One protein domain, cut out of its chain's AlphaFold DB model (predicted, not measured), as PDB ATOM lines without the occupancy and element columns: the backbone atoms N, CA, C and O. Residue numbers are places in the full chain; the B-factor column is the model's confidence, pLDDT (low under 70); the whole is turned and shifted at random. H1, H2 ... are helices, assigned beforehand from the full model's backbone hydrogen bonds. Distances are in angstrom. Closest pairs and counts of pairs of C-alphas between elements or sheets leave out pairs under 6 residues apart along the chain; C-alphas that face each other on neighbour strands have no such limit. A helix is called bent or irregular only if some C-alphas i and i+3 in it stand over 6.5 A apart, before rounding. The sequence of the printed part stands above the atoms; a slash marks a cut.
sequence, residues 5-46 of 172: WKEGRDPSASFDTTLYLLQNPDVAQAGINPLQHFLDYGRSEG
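This is residues 5 to 46 of the 172 residues of an uncharacterized protein of Roseicella frigidaeris (UniProt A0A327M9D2). Three short helices, H1, H2 and H3, are set at large angles to one another, their centres making a triangle, with tight turns from one to the next. Before them, residues 5 to 16 make a wide loop that swings out and folds back to the beginning of H1, and a short tail, residues 43 to 46, follows H3. The printed part has 42 residues, with three named helices in the order H1, H2, H3 and no named strand; the class is all helix, and 22 residues are in the named helices. The whole is compact, with a radius of gyration of the C-alphas of 9.3 A, and rounded, spanning 23 by 22 by 15 A.

The printed part begins at Trp 5, whose C-alpha is at (27.065, 1.054, 28.107). Residues 5 to 16 hold no named element, and their C-alphas lie 7 to 13 A from the mean of the C-alphas. H1 comes next, residues 17 to 23, beginning with C-alpha 17 at (21.208, 3.208, 27.376) and measuring 10.2 A from first to last C-alpha. H2, residues 25 to 30, measures 8.4 A. H3, residues 34 to 42, is the longest helix by residues and measures 8.9 A, ending with C-alpha 42 at (13.079, -6.657, 25.976). H3 is neither bent nor irregular, but only just: C-alphas 39 and 42 are 6.3 A apart.

H1 and H2 touch only at the corner by their link, and only just, with 3 pairs of C-alphas within 8 A. Their closest C-alphas, those of Leu 21 and Ala 28, are 5.2 A apart. These two helices run opposite ways at a steep tilt of 63 degrees. H1 also touches H3, with the C-alphas of Thr 17 and Pro 34 closest at 6.4 A. H1 and H3 run the same way at a steep tilt of 52 degrees, their centres 11.8 A apart. H2 and H3 touch only at the corner by their link, and only just, with 3 pairs of C-alphas within 8 A. The closest C-alphas of these two are those of Val 27 and Pro 34, 6.8 A apart. Their lines are about perpendicular at 72 degrees, only just past a steep tilt. In H1, H2 and H3 every backbone O i to N i+4 pair is within hydrogen-bond range.

The two C-alphas farthest apart are those of Glu 7 and Ser 44, at 26.0 A, and the first and last printed C-alphas, Trp 5 and Gly 46, are 20.8 A apart. The printed part has no cut. The link from H1 to H2, with 1 residue between them, and the link from H2 to H3, with 3 residues, are both tight. The mean pLDDT of the printed part is 95.3, and no printed residue is under 70 in this predicted model.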
ATOM      1  N   TRP A   5      28.327   0.976  27.357       84.88
ATOM      2  CA  TRP A   5      27.065   1.054  28.107       84.88
ATOM      3  C   TRP A   5      27.248   1.295  29.617       84.88
ATOM      4  O   TRP A   5      26.368   1.854  30.259       84.88
ATOM      5  N   LYS A   6      28.387   0.896  30.210       87.00
ATOM      6  CA  LYS A   6      28.674   1.198  31.628       87.00
ATOM      7  C   LYS A   6      29.094   2.651  31.836       87.00
ATOM      8  O   LYS A   6      29.065   3.132  32.961       87.00
ATOM      9  N   GLU A   7      29.503   3.316  30.764       85.06
ATOM     10  CA  GLU A   7      29.778   4.749  30.715       85.06
ATOM     11  C   GLU A   7      28.532   5.546  30.288       85.06
ATOM     12  O   GLU A   7      28.622   6.757  30.135       85.06
ATOM     13  N   GLY A   8      27.385   4.879  30.083       83.00
ATOM     14  CA  GLY A   8      26.135   5.503  29.643       83.00
ATOM     15  C   GLY A   8      26.086   5.870  28.159       83.00
ATOM     16  O   GLY A   8      25.148   6.542  27.758       83.00
ATOM     17  N   ARG A   9      27.067   5.445  27.348       86.88
ATOM     18  CA  ARG A   9      27.113   5.759  25.913       86.88
ATOM     19  C   ARG A   9      26.111   4.942  25.120       86.88
ATOM     20  O   ARG A   9      26.023   3.720  25.303       86.88
ATOM     21  N   ASP A  10      25.472   5.592  24.160       94.31
ATOM     22  CA  ASP A  10      24.467   4.955  23.329       94.31
ATOM     23  C   ASP A  10      25.085   4.135  22.192       94.31
ATOM     24  O   ASP A  10      25.993   4.585  21.487       94.31
ATOM     25  N   PRO A  11      24.619   2.893  21.978       93.69
ATOM     26  CA  PRO A  11      25.148   2.038  20.923       93.69
ATOM     27  C   PRO A  11      24.633   2.423  19.529       93.69
ATOM     28  O   PRO A  11      25.191   1.975  18.528       93.69
ATOM     29  N   SER A  12      23.537   3.183  19.447       94.31
ATOM     30  CA  SER A  12      22.905   3.608  18.196       94.31
ATOM     31  C   SER A  12      21.924   4.749  18.450       94.31
ATOM     32  O   SER A  12      21.377   4.840  19.541       94.31
ATOM     33  N   ALA A  13      21.579   5.524  17.419       95.12
ATOM     34  CA  ALA A  13      20.575   6.589  17.527       95.12
ATOM     35  C   ALA A  13      19.161   6.097  17.910       95.12
ATOM     36  O   ALA A  13      18.298   6.902  18.250       95.12
ATOM     37  N   SER A  14      18.904   4.789  17.825       96.44
ATOM     38  CA  SER A  14      17.618   4.154  18.132       96.44
ATOM     39  C   SER A  14      17.607   3.385  19.456       96.44
ATOM     40  O   SER A  14      16.731   2.540  19.646       96.44
ATOM     41  N   PHE A  15      18.618   3.572  20.304       97.06
ATOM     42  CA  PHE A  15      18.662   2.947  21.619       97.06
ATOM     43  C   PHE A  15      19.378   3.859  22.609       97.06
ATOM     44  O   PHE A  15      20.583   4.059  22.466       97.06
ATOM     45  N   ASP A  16      18.652   4.326  23.620       97.31
ATOM     46  CA  ASP A  16      19.207   5.105  24.722       97.31
ATOM     47  C   ASP A  16      19.461   4.202  25.933       97.31
ATOM     48  O   ASP A  16      18.551   3.627  26.541       97.31
ATOM     49  N   THR A  17      20.733   4.048  26.278       95.88
ATOM     50  CA  THR A  17      21.208   3.208  27.376       95.88
ATOM     51  C   THR A  17      20.663   3.682  28.715       95.88
ATOM     52  O   THR A  17      20.266   2.861  29.548       95.88
ATOM     53  N   THR A  18      20.648   4.992  28.933       95.00
ATOM     54  CA  THR A  18      20.296   5.593  30.216       95.00
ATOM     55  C   THR A  18      18.794   5.500  30.451       95.00
ATOM     56  O   THR A  18      18.369   5.017  31.502       95.00
ATOM     57  N   LEU A  19      17.980   5.863  29.460       96.19
ATOM     58  CA  LEU A  19      16.523   5.746  29.503       96.19
ATOM     59  C   LEU A  19      16.081   4.288  29.597       96.19
ATOM     60  O   LEU A  19      15.179   3.976  30.379       96.19
ATOM     61  N   TYR A  20      16.732   3.381  28.861       97.44
ATOM     62  CA  TYR A  20      16.420   1.960  28.964       97.44
ATOM     63  C   TYR A  20      16.652   1.453  30.389       97.44
ATOM     64  O   TYR A  20      15.771   0.815  30.959       97.44
ATOM     65  N   LEU A  21      17.799   1.749  31.004       96.56
ATOM     66  CA  LEU A  21      18.082   1.317  32.376       96.56
ATOM     67  C   LEU A  21      17.177   2.002  33.410       96.56
ATOM     68  O   LEU A  21      16.749   1.349  34.360       96.56
ATOM     69  N   LEU A  22      16.840   3.278  33.212       95.44
ATOM     70  CA  LEU A  22      15.930   4.026  34.081       95.44
ATOM     71  C   LEU A  22      14.530   3.395  34.123       95.44
ATOM     72  O   LEU A  22      13.927   3.297  35.191       95.44
ATOM     73  N   GLN A  23      14.023   2.933  32.979       96.06
ATOM     74  CA  GLN A  23      12.699   2.309  32.877       96.06
ATOM     75  C   GLN A  23      12.691   0.817  33.218       96.06
ATOM     76  O   GLN A  23      11.629   0.242  33.450       96.06
ATOM     77  N   ASN A  24      13.865   0.190  33.261       97.44
ATOM     78  CA  ASN A  24      14.034  -1.242  33.484       97.44
ATOM     79  C   ASN A  24      14.963  -1.484  34.687       97.44
ATOM     80  O   ASN A  24      16.104  -1.933  34.518       97.44
ATOM     81  N   PRO A  25      14.499  -1.173  35.916       97.38
ATOM     82  CA  PRO A  25      15.333  -1.233  37.115       97.38
ATOM     83  C   PRO A  25      15.813  -2.652  37.437       97.38
ATOM     84  O   PRO A  25      16.852  -2.808  38.070       97.38
ATOM     85  N   ASP A  26      15.104  -3.685  36.977       98.00
ATOM     86  CA  ASP A  26      15.526  -5.084  37.049       98.00
ATOM     87  C   ASP A  26      16.821  -5.329  36.258       98.00
ATOM     88  O   ASP A  26      17.762  -5.937  36.772       98.00
ATOM     89  N   VAL A  27      16.916  -4.783  35.042       97.50
ATOM     90  CA  VAL A  27      18.110  -4.875  34.188       97.50
ATOM     91  C   VAL A  27      19.264  -4.081  34.794       97.50
ATOM     92  O   VAL A  27      20.399  -4.567  34.838       97.50
ATOM     93  N   ALA A  28      18.968  -2.883  35.309       96.19
ATOM     94  CA  ALA A  28      19.949  -2.026  35.963       96.19
ATOM     95  C   ALA A  28      20.541  -2.679  37.221       96.19
ATOM     96  O   ALA A  28      21.763  -2.741  37.362       96.19
ATOM     97  N   GLN A  29      19.700  -3.225  38.104       97.38
ATOM     98  CA  GLN A  29      20.135  -3.908  39.330       97.38
ATOM     99  C   GLN A  29      20.935  -5.179  39.037       97.38
ATOM    100  O   GLN A  29      21.898  -5.476  39.742       97.38
ATOM    101  N   ALA A  30      20.571  -5.912  37.982       96.56
ATOM    102  CA  ALA A  30      21.297  -7.101  37.555       96.56
ATOM    103  C   ALA A  30      22.649  -6.784  36.885       96.56
ATOM    104  O   ALA A  30      23.464  -7.688  36.694       96.56
ATOM    105  N   GLY A  31      22.907  -5.522  36.515       95.06
ATOM    106  CA  GLY A  31      24.143  -5.117  35.844       95.06
ATOM    107  C   GLY A  31      24.328  -5.773  34.473       95.06
ATOM    108  O   GLY A  31      25.458  -6.082  34.080       95.06
ATOM    109  N   ILE A  32      23.227  -6.023  33.760       94.75
ATOM    110  CA  ILE A  32      23.214  -6.658  32.438       94.75
ATOM    111  C   ILE A  32      23.397  -5.585  31.360       94.75
ATOM    112  O   ILE A  32      22.915  -4.465  31.497       94.75
ATOM    113  N   ASN A  33      24.080  -5.934  30.265       95.94
ATOM    114  CA  ASN A  33      24.184  -5.050  29.105       95.94
ATOM    115  C   ASN A  33      22.771  -4.736  28.555       95.94
ATOM    116  O   ASN A  33      22.094  -5.665  28.104       95.94
ATOM    117  N   PRO A  34      22.332  -3.464  28.554       96.88
ATOM    118  CA  PRO A  34      20.952  -3.098  28.247       96.88
ATOM    119  C   PRO A  34      20.575  -3.357  26.792       96.88
ATOM    120  O   PRO A  34      19.488  -3.870  26.538       96.88
ATOM    121  N   LEU A  35      21.478  -3.091  25.839       96.81
ATOM    122  CA  LEU A  35      21.212  -3.400  24.434       96.81
ATOM    123  C   LEU A  35      21.059  -4.908  24.232       96.81
ATOM    124  O   LEU A  35      20.117  -5.347  23.580       96.81
ATOM    125  N   GLN A  36      21.959  -5.706  24.815       97.06
ATOM    126  CA  GLN A  36      21.877  -7.163  24.705       97.06
ATOM    127  C   GLN A  36      20.574  -7.684  25.323       97.06
ATOM    128  O   GLN A  36      19.865  -8.460  24.692       97.06
ATOM    129  N   HIS A  37      20.209  -7.192  26.511       98.00
ATOM    130  CA  HIS A  37      18.939  -7.536  27.142       98.00
ATOM    131  C   HIS A  37      17.743  -7.171  26.257       98.00
ATOM    132  O   HIS A  37      16.808  -7.958  26.120       98.00
ATOM    133  N   PHE A  38      17.736  -5.975  25.662       98.00
ATOM    134  CA  PHE A  38      16.653  -5.552  24.783       98.00
ATOM    135  C   PHE A  38      16.516  -6.455  23.553       98.00
ATOM    136  O   PHE A  38      15.398  -6.819  23.186       98.00
ATOM    137  N   LEU A  39      17.637  -6.829  22.935       97.06
ATOM    138  CA  LEU A  39      17.652  -7.696  21.758       97.06
ATOM    139  C   LEU A  39      17.190  -9.123  22.079       97.06
ATOM    140  O   LEU A  39      16.430  -9.687  21.294       97.06
ATOM    141  N   ASP A  40      17.606  -9.674  23.221       98.00
ATOM    142  CA  ASP A  40      17.292 -11.055  23.604       98.00
ATOM    143  C   ASP A  40      15.879 -11.203  24.189       98.00
ATOM    144  O   ASP A  40      15.189 -12.180  23.898       98.00
ATOM    145  N   TYR A  41      15.434 -10.228  24.992       97.94
ATOM    146  CA  TYR A  41      14.186 -10.308  25.761       97.94
ATOM    147  C   TYR A  41      13.306  -9.076  25.568       97.94
ATOM    148  O   TYR A  41      12.144  -9.198  25.173       97.94
ATOM    149  N   GLY A  42      13.862  -7.881  25.796       97.56
ATOM    150  CA  GLY A  42      13.079  -6.657  25.976       97.56
ATOM    151  C   GLY A  42      12.161  -6.318  24.802       97.56
ATOM    152  O   GLY A  42      11.031  -5.892  25.022       97.56
ATOM    153  N   ARG A  43      12.579  -6.587  23.560       96.62
ATOM    154  CA  ARG A  43      11.729  -6.410  22.373       96.62
ATOM    155  C   ARG A  43      10.481  -7.296  22.417       96.62
ATOM    156  O   ARG A  43       9.401  -6.825  22.079       96.62
ATOM    157  N   SER A  44      10.622  -8.562  22.814       97.94
ATOM    158  CA  SER A  44       9.493  -9.500  22.928       97.94
ATOM    159  C   SER A  44       8.600  -9.204  24.135       97.94
ATOM    160  O   SER A  44       7.400  -9.458  24.089       97.94
ATOM    161  N   GLU A  45       9.172  -8.602  25.178       97.62
ATOM    162  CA  GLU A  45       8.465  -8.129  26.372       97.62
ATOM    163  C   GLU A  45       7.762  -6.776  26.159       97.62
ATOM    164  O   GLU A  45       7.048  -6.309  27.043       97.62
ATOM    165  N   GLY A  46       7.955  -6.127  25.004       97.38
ATOM    166  CA  GLY A  46       7.369  -4.821  24.693       97.38
ATOM    167  C   GLY A  46       8.062  -3.628  25.363       97.38
ATOM    168  O   GLY A  46       7.484  -2.545  25.414       97.38
TER     169      GLY A  46